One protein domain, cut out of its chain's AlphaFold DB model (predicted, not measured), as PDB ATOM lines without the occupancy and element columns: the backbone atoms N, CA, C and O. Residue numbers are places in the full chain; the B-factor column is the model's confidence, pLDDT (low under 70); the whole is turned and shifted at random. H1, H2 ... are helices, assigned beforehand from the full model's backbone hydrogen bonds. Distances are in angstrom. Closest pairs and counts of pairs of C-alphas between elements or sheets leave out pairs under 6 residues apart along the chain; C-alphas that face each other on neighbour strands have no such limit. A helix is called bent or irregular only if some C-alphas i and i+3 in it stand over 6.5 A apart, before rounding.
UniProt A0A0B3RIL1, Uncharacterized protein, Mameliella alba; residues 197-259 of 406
ATOM      1  N   ASP A 197     219.279 171.965 112.669       80.69
ATOM      2  CA  ASP A 197     218.105 172.761 112.314       80.69
ATOM      3  C   ASP A 197     217.018 171.837 111.730       80.69
ATOM      4  O   ASP A 197     216.869 171.724 110.507       80.69
ATOM      5  N   PRO A 198     216.236 171.152 112.589       78.50
ATOM      6  CA  PRO A 198     215.166 170.265 112.139       78.50
ATOM      7  C   PRO A 198     214.096 170.988 111.307       78.50
ATOM      8  O   PRO A 198     213.502 170.394 110.409       78.50
ATOM      9  N   ALA A 199     213.852 172.275 111.584       78.69
ATOM     10  CA  ALA A 199     212.823 173.063 110.909       78.69
ATOM     11  C   ALA A 199     213.257 173.473 109.494       78.69
ATOM     12  O   ALA A 199     212.495 173.296 108.542       78.69
ATOM     13  N   GLY A 200     214.488 173.969 109.339       81.12
ATOM     14  CA  GLY A 200     215.082 174.257 108.035       81.12
ATOM     15  C   GLY A 200     215.317 172.996 107.207       81.12
ATOM     16  O   GLY A 200     215.039 173.010 106.008       81.12
ATOM     17  N   TYR A 201     215.701 171.878 107.835       83.00
ATOM     18  CA  TYR A 201     215.774 170.577 107.166       83.00
ATOM     19  C   TYR A 201     214.418 170.137 106.604       83.00
ATOM     20  O   TYR A 201     214.343 169.819 105.420       83.00
ATOM     21  N   LEU A 202     213.341 170.165 107.400       82.25
ATOM     22  CA  LEU A 202     211.999 169.809 106.917       82.25
ATOM     23  C   LEU A 202     211.529 170.751 105.797       82.25
ATOM     24  O   LEU A 202     211.014 170.286 104.779       82.25
ATOM     25  N   ALA A 203     211.763 172.059 105.939       81.88
ATOM     26  CA  ALA A 203     211.443 173.051 104.915       81.88
ATOM     27  C   ALA A 203     212.216 172.821 103.601       81.88
ATOM     28  O   ALA A 203     211.632 172.903 102.519       81.88
ATOM     29  N   TRP A 204     213.512 172.500 103.678       86.31
ATOM     30  CA  TRP A 204     214.337 172.177 102.511       86.31
ATOM     31  C   TRP A 204     213.956 170.831 101.879       86.31
ATOM     32  O   TRP A 204     213.808 170.756 100.661       86.31
ATOM     33  N   ALA A 205     213.739 169.782 102.676       83.56
ATOM     34  CA  ALA A 205     213.351 168.466 102.174       83.56
ATOM     35  C   ALA A 205     212.004 168.532 101.433       83.56
ATOM     36  O   ALA A 205     211.886 168.043 100.308       83.56
ATOM     37  N   ALA A 206     211.012 169.221 102.003       80.00
ATOM     38  CA  ALA A 206     209.741 169.472 101.330       80.00
ATOM     39  C   ALA A 206     209.898 170.324 100.056       80.00
ATOM     40  O   ALA A 206     209.151 170.130  99.102       80.00
ATOM     41  N   LYS A 207     210.890 171.221  99.999       80.38
ATOM     42  CA  LYS A 207     211.226 172.032  98.817       80.38
ATOM     43  C   LYS A 207     211.928 171.249  97.697       80.38
ATOM     44  O   LYS A 207     211.693 171.571  96.538       80.38
ATOM     45  N   GLU A 208     212.739 170.231  97.999       79.06
ATOM     46  CA  GLU A 208     213.275 169.306  96.976       79.06
ATOM     47  C   GLU A 208     212.209 168.315  96.473       79.06
ATOM     48  O   GLU A 208     212.251 167.905  95.314       79.06
ATOM     49  N   MET A 209     211.248 167.933  97.325       74.25
ATOM     50  CA  MET A 209     210.151 167.022  96.963       74.25
ATOM     51  C   MET A 209     208.982 167.718  96.243       74.25
ATOM     52  O   MET A 209     208.299 167.092  95.432       74.25
ATOM     53  N   ALA A 210     208.726 169.001  96.516       74.19
ATOM     54  CA  ALA A 210     207.619 169.738  95.916       74.19
ATOM     55  C   ALA A 210     207.871 170.068  94.437       74.19
ATOM     56  O   ALA A 210     208.837 170.736  94.076       74.19
ATOM     57  N   ALA A 211     206.923 169.695  93.574       67.19
ATOM     58  CA  ALA A 211     206.963 170.021  92.145       67.19
ATOM     59  C   ALA A 211     206.910 171.537  91.841       67.19
ATOM     60  O   ALA A 211     207.222 171.947  90.722       67.19
ATOM     61  N   SER A 212     206.489 172.366  92.803       69.88
ATOM     62  CA  SER A 212     206.452 173.829  92.692       69.88
ATOM     63  C   SER A 212     206.411 174.501  94.084       69.88
ATOM     64  O   SER A 212     205.958 173.866  95.040       69.88
ATOM     65  N   PRO A 213     206.885 175.759  94.253       68.31
ATOM     66  CA  PRO A 213     207.076 176.374  95.580       68.31
ATOM     67  C   PRO A 213     205.796 176.581  96.404       68.31
ATOM     68  O   PRO A 213     205.849 176.642  97.628       68.31
ATOM     69  N   ASP A 214     204.648 176.674  95.736       70.62
ATOM     70  CA  ASP A 214     203.307 176.714  96.326       70.62
ATOM     71  C   ASP A 214     202.938 175.412  97.062       70.62
ATOM     72  O   ASP A 214     202.218 175.456  98.056       70.62
ATOM     73  N   LYS A 215     203.491 174.266  96.642       74.94
ATOM     74  CA  LYS A 215     203.142 172.931  97.164       74.94
ATOM     75  C   LYS A 215     204.000 172.465  98.344       74.94
ATOM     76  O   LYS A 215     203.782 171.371  98.853       74.94
ATOM     77  N   ILE A 216     204.965 173.269  98.800       73.56
ATOM     78  CA  ILE A 216     205.856 172.900  99.920       73.56
ATOM     79  C   ILE A 216     205.042 172.643 101.202       73.56
ATOM     80  O   ILE A 216     205.326 171.704 101.943       73.56
ATOM     81  N   VAL A 217     203.992 173.439 101.434       76.25
ATOM     82  CA  VAL A 217     203.074 173.275 102.575       76.25
ATOM     83  C   VAL A 217     202.255 171.985 102.451       76.25
ATOM     84  O   VAL A 217     202.127 171.253 103.430       76.25
ATOM     85  N   ASP A 218     201.760 171.658 101.255       78.50
ATOM     86  CA  ASP A 218     200.995 170.428 101.010       78.50
ATOM     87  C   ASP A 218     201.840 169.172 101.255       78.50
ATOM     88  O   ASP A 218     201.364 168.227 101.880       78.50
ATOM     89  N   VAL A 219     203.107 169.177 100.821       77.62
ATOM     90  CA  VAL A 219     204.055 168.072 101.058       77.62
ATOM     91  C   VAL A 219     204.313 167.871 102.555       77.62
ATOM     92  O   VAL A 219     204.294 166.734 103.024       77.62
ATOM     93  N   LEU A 220     204.491 168.953 103.324       78.12
ATOM     94  CA  LEU A 220     204.643 168.874 104.784       78.12
ATOM     95  C   LEU A 220     203.376 168.339 105.469       78.12
ATOM     96  O   LEU A 220     203.473 167.489 106.353       78.12
ATOM     97  N   ASN A 221     202.194 168.785 105.036       81.00
ATOM     98  CA  ASN A 221     200.912 168.324 105.571       81.00
ATOM     99  C   ASN A 221     200.640 166.844 105.246       81.00
ATOM    100  O   ASN A 221     200.153 166.106 106.104       81.00
ATOM    101  N   GLU A 222     200.961 166.389 104.030       78.56
ATOM    102  CA  GLU A 222     200.806 164.983 103.640       78.56
ATOM    103  C   GLU A 222     201.793 164.081 104.398       78.56
ATOM    104  O   GLU A 222     201.388 163.037 104.912       78.56
ATOM    105  N   ALA A 223     203.052 164.512 104.546       77.06
ATOM    106  CA  ALA A 223     204.061 163.798 105.326       77.06
ATOM    107  C   ALA A 223     203.672 163.691 106.809       77.06
ATOM    108  O   ALA A 223     203.679 162.593 107.360       77.06
ATOM    109  N   ALA A 224     203.256 164.795 107.441       81.06
ATOM    110  CA  ALA A 224     202.781 164.791 108.824       81.06
ATOM    111  C   ALA A 224     201.594 163.832 109.013       81.06
ATOM    112  O   ALA A 224     201.621 162.997 109.915       81.06
ATOM    113  N   LYS A 225     200.607 163.870 108.105       80.56
ATOM    114  CA  LYS A 225     199.455 162.959 108.134       80.56
ATOM    115  C   LYS A 225     199.858 161.488 107.978       80.56
ATOM    116  O   LYS A 225     199.336 160.651 108.710       80.56
ATOM    117  N   LYS A 226     200.761 161.160 107.045       76.31
ATOM    118  CA  LYS A 226     201.263 159.785 106.846       76.31
ATOM    119  C   LYS A 226     202.117 159.294 108.032       76.31
ATOM    120  O   LYS A 226     202.151 158.099 108.281       76.31
ATOM    121  N   LEU A 227     202.722 160.207 108.798       77.94
ATOM    122  CA  LEU A 227     203.431 159.943 110.062       77.94
ATOM    123  C   LEU A 227     202.521 159.940 111.313       77.94
ATOM    124  O   LEU A 227     203.019 159.790 112.424       77.94
ATOM    125  N   GLY A 228     201.206 160.143 111.168       77.44
ATOM    126  CA  GLY A 228     200.261 160.205 112.293       77.44
ATOM    127  C   GLY A 228     200.271 161.517 113.096       77.44
ATOM    128  O   GLY A 228     199.537 161.637 114.076       77.44
ATOM    129  N   TYR A 229     201.051 162.522 112.690       78.50
ATOM    130  CA  TYR A 229     201.110 163.821 113.362       78.50
ATOM    131  C   TYR A 229     199.965 164.748 112.938       78.50
ATOM    132  O   TYR A 229     199.686 164.935 111.751       78.50
ATOM    133  N   GLN A 230     199.346 165.412 113.917       74.31
ATOM    134  CA  GLN A 230     198.428 166.523 113.671       74.31
ATOM    135  C   GLN A 230     199.218 167.823 113.469       74.31
ATOM    136  O   GLN A 230     200.018 168.212 114.320       74.31
ATOM    137  N   VAL A 231     198.985 168.511 112.349       69.31
ATOM    138  CA  VAL A 231     199.593 169.821 112.075       69.31
ATOM    139  C   VAL A 231     198.761 170.912 112.745       69.31
ATOM    140  O   VAL A 231     197.774 171.388 112.186       69.31
ATOM    141  N   SER A 232     199.169 171.325 113.943       66.88
ATOM    142  CA  SER A 232     198.616 172.525 114.578       66.88
ATOM    143  C   SER A 232     199.034 173.788 113.812       66.88
ATOM    144  O   SER A 232     200.196 173.894 113.402       66.88
ATOM    145  N   PRO A 233     198.150 174.790 113.648       61.06
ATOM    146  CA  PRO A 233     198.593 176.127 113.277       61.06
ATOM    147  C   PRO A 233     199.534 176.655 114.371       61.06
ATOM    148  O   PRO A 233     199.242 176.524 115.557       61.06
ATOM    149  N   ALA A 234     200.674 177.224 113.977       61.47
ATOM    150  CA  ALA A 234     201.635 177.777 114.929       61.47
ATOM    151  C   ALA A 234     201.047 178.967 115.710       61.47
ATOM    152  O   ALA A 234     200.274 179.741 115.137       61.47
ATOM    153  N   ASP A 235     201.481 179.130 116.966       52.84
ATOM    154  CA  ASP A 235     201.222 180.302 117.815       52.84
ATOM    155  C   ASP A 235     201.820 181.571 117.177       52.84
ATOM    156  O   ASP A 235     202.955 181.967 117.453       52.84
ATOM    157  N   GLU A 236     201.067 182.201 116.279       56.09
ATOM    158  CA  GLU A 236     201.425 183.457 115.621       56.09
ATOM    159  C   GLU A 236     200.364 184.543 115.905       56.09
ATOM    160  O   GLU A 236     199.303 184.280 116.469       56.09
ATOM    161  N   ASP A 237     200.715 185.801 115.630       62.72
ATOM    162  CA  ASP A 237     200.053 186.980 116.201       62.72
ATOM    163  C   ASP A 237     198.611 187.165 115.685       62.72
ATOM    164  O   ASP A 237     198.399 187.333 114.486       62.72
ATOM    165  N   LEU A 238     197.623 187.218 116.594       59.31
ATOM    166  CA  LEU A 238     196.194 187.408 116.277       59.31
ATOM    167  C   LEU A 238     195.877 188.769 115.612       59.31
ATOM    168  O   LEU A 238     194.718 189.046 115.299       59.31
ATOM    169  N   PHE A 239     196.881 189.630 115.427       64.38
ATOM    170  CA  PHE A 239     196.778 190.924 114.752       64.38
ATOM    171  C   PHE A 239     197.533 191.002 113.404       64.38
ATOM    172  O   PHE A 239     197.564 192.081 112.809       64.38
ATOM    173  N   GLU A 240     198.141 189.914 112.908       70.06
ATOM    174  CA  GLU A 240     198.745 189.842 111.562       70.06
ATOM    175  C   GLU A 240     197.752 189.189 110.575       70.06
ATOM    176  O   GLU A 240     197.288 188.079 110.815       70.06
ATOM    177  N   ASP A 241     197.394 189.876 109.477       75.56
ATOM    178  CA  ASP A 241     196.388 189.391 108.509       75.56
ATOM    179  C   ASP A 241     196.760 188.011 107.923       75.56
ATOM    180  O   ASP A 241     197.903 187.808 107.506       75.56
ATOM    181  N   ASP A 242     195.787 187.100 107.783       72.00
ATOM    182  CA  ASP A 242     195.997 185.719 107.297       72.00
ATOM    183  C   ASP A 242     196.792 185.640 105.977       72.00
ATOM    184  O   ASP A 242     197.660 184.780 105.817       72.00
ATOM    185  N   GLU A 243     196.545 186.553 105.029       72.56
ATOM    186  CA  GLU A 243     197.284 186.616 103.758       72.56
ATOM    187  C   GLU A 243     198.760 187.002 103.955       72.56
ATOM    188  O   GLU A 243     199.644 186.460 103.287       72.56
ATOM    189  N   VAL A 244     199.045 187.915 104.892       72.94
ATOM    190  CA  VAL A 244     200.411 188.334 105.246       72.94
ATOM    191  C   VAL A 244     201.123 187.199 105.974       72.94
ATOM    192  O   VAL A 244     202.269 186.883 105.641       72.94
ATOM    193  N   LEU A 245     200.427 186.532 106.896       69.38
ATOM    194  CA  LEU A 245     200.917 185.372 107.632       69.38
ATOM    195  C   LEU A 245     201.278 184.218 106.682       69.38
ATOM    196  O   LEU A 245     202.403 183.707 106.707       69.38
ATOM    197  N   ALA A 246     200.365 183.865 105.773       69.81
ATOM    198  CA  ALA A 246     200.569 182.840 104.754       69.81
ATOM    199  C   ALA A 246     201.730 183.196 103.813       69.81
ATOM    200  O   ALA A 246     202.623 182.370 103.606       69.81
ATOM    201  N   ALA A 247     201.793 184.434 103.309       72.19
ATOM    202  CA  ALA A 247     202.900 184.898 102.472       72.19
ATOM    203  C   ALA A 247     204.251 184.861 103.211       72.19
ATOM    204  O   ALA A 247     205.275 184.506 102.624       72.19
ATOM    205  N   ARG A 248     204.271 185.176 104.513       73.88
ATOM    206  CA  ARG A 248     205.467 185.160 105.372       73.88
ATOM    207  C   ARG A 248     205.937 183.740 105.713       73.88
ATOM    208  O   ARG A 248     207.146 183.510 105.791       73.88
ATOM    209  N   ARG A 249     205.017 182.779 105.876       71.44
ATOM    210  CA  ARG A 249     205.325 181.338 105.985       71.44
ATOM    211  C   ARG A 249     205.847 180.786 104.657       71.44
ATOM    212  O   ARG A 249     206.947 180.240 104.624       71.44
ATOM    213  N   ALA A 250     205.121 181.004 103.559       68.12
ATOM    214  CA  ALA A 250     205.510 180.567 102.216       68.12
ATOM    215  C   ALA A 250     206.876 181.135 101.796       68.12
ATOM    216  O   ALA A 250     207.702 180.412 101.243       68.12
ATOM    217  N   LYS A 251     207.162 182.400 102.135       73.19
ATOM    218  CA  LYS A 251     208.479 183.004 101.919       73.19
ATOM    219  C   LYS A 251     209.581 182.298 102.722       73.19
ATOM    220  O   LYS A 251     210.585 181.933 102.121       73.19
ATOM    221  N   ARG A 252     209.399 182.058 104.032       72.50
ATOM    222  CA  ARG A 252     210.375 181.311 104.859       72.50
ATOM    223  C   ARG A 252     210.654 179.911 104.291       72.50
ATOM    224  O   ARG A 252     211.810 179.513 104.209       72.50
ATOM    225  N   LEU A 253     209.615 179.203 103.845       71.31
ATOM    226  CA  LEU A 253     209.726 177.881 103.211       71.31
ATOM    227  C   LEU A 253     210.465 177.938 101.860       71.31
ATOM    228  O   LEU A 253     211.351 177.128 101.602       71.31
ATOM    229  N   ALA A 254     210.163 178.924 101.013       67.88
ATOM    230  CA  ALA A 254     210.848 179.114  99.734       67.88
ATOM    231  C   ALA A 254     212.316 179.558  99.900       67.88
ATOM    232  O   ALA A 254     213.170 179.175  99.095       67.88
ATOM    233  N   GLU A 255     212.634 180.329 100.942       74.06
ATOM    234  CA  GLU A 255     213.995 180.773 101.275       74.06
ATOM    235  C   GLU A 255     214.837 179.701 101.992       74.06
ATOM    236  O   GLU A 255     216.050 179.885 102.086       74.06
ATOM    237  N   ALA A 256     214.252 178.570 102.415       75.06
ATOM    238  CA  ALA A 256     214.968 177.466 103.061       75.06
ATOM    239  C   ALA A 256     216.151 176.960 102.213       75.06
ATOM    240  O   ALA A 256     216.031 176.762 100.996       75.06
ATOM    241  N   GLN A 257     217.302 176.755 102.854       76.31
ATOM    242  CA  GLN A 257     218.573 176.418 102.207       76.31
ATOM    243  C   GLN A 257     219.045 175.056 102.721       76.31
ATOM    244  O   GLN A 257     219.057 174.835 103.924       76.31
ATOM    245  N   GLY A 258     219.410 174.146 101.816       77.50
ATOM    246  CA  GLY A 258     219.824 172.791 102.186       77.50
ATOM    247  C   GLY A 258     221.252 172.697 102.738       77.50
ATOM    248  O   GLY A 258     221.974 173.695 102.768       77.50
ATOM    249  N   PRO A 259     221.714 171.486 103.091       73.62
ATOM    250  CA  PRO A 259     223.075 171.255 103.576       73.62
ATOM    251  C   PRO A 259     224.147 171.550 102.514       73.62
ATOM    252  O   PRO A 259     225.293 171.818 102.857       73.62
TER     253      PRO A 259
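What this domain is: This is residues 197 to 259 of the 406 residues of an uncharacterized protein of Mameliella alba (UniProt A0A0B3RIL1). Three helices meet near one corner: H2 and H3 make an L, with the first residues of H2 at the last residues of H3, and H1 packs on both at that corner, turned steeply away from each. A long stretch with no named element, residues 227 to 241, spans from the far end of H2 to the far end of H3, and residues 238 to 244 stick out there. The printed part has 63 residues with three named helices, H1, H2 and H3 in that order along the chain, and no named strand, an all-helix class. It is compact, with a radius of gyration of the C-alphas of 12.0 A, and its C-alphas span 33 by 26 by 23 A along their three main axes.

Where its parts are: H1, residues 198 to 209, begins at C-alpha 198 at (215.166, 170.265, 112.139) and measures 16.3 A from first to last C-alpha. H2, residues 213 to 226, measures 20.9 A and ends at C-alpha 226 at (201.263, 159.785, 106.846). It is irregular: C-alphas 214 and 217 are 7.1 A apart, against about 5 A in a regular helix, and its line is a rough one. H3, residues 242 to 255, measures 19.6 A and ends at C-alpha 255 at (213.995, 180.773, 101.275).

How they stand to each other: H1 and H2 touch, and their closest C-alphas, those of Ala 206 and Ile 216, are 5.4 A apart. They run opposite ways at a steep tilt of 69 degrees, only just short of about perpendicular. H1 touches H3 with residues 203 to 207 alone, and H3 touches H1 with residues 253 to 254 alone; the closest C-alphas, those of Ala 203 and Leu 253, are 5.4 A apart. The lines of H1 and H3 are about perpendicular, at 82 degrees. H2 touches H3 with residues 213 to 217 alone, and H3 touches H2 with residues 250 to 254 alone; the closest C-alphas, those of Pro 213 and Ala 254, are 6.2 A apart. The lines of H2 and H3 are about perpendicular, at 89 degrees. The helix packing is mostly crossed, with 0 of the 3 touching pairs at a shallow tilt. In H1 and H3 every O i to N i+4 pair is within hydrogen-bond range, and in H2 8 of 10 are.

The domain as a whole: The two C-alphas farthest apart, those of Phe 239 and Pro 259, are 34.7 A apart, while the first and last printed C-alphas, those of Asp 197 and Pro 259, are 10.2 A apart. The printed part has no cut. The link from H1 to H2 is tight, with 3 residues, and the link from H2 to H3 is long, with 15. Residues 238 to 244, of which 242 to 244 belong to H3, stand free. The mean pLDDT of the printed part is 73.7, and 16 residues are under 70: residues 211 to 213, 231 to 239, 245 to 246, 250 and 254.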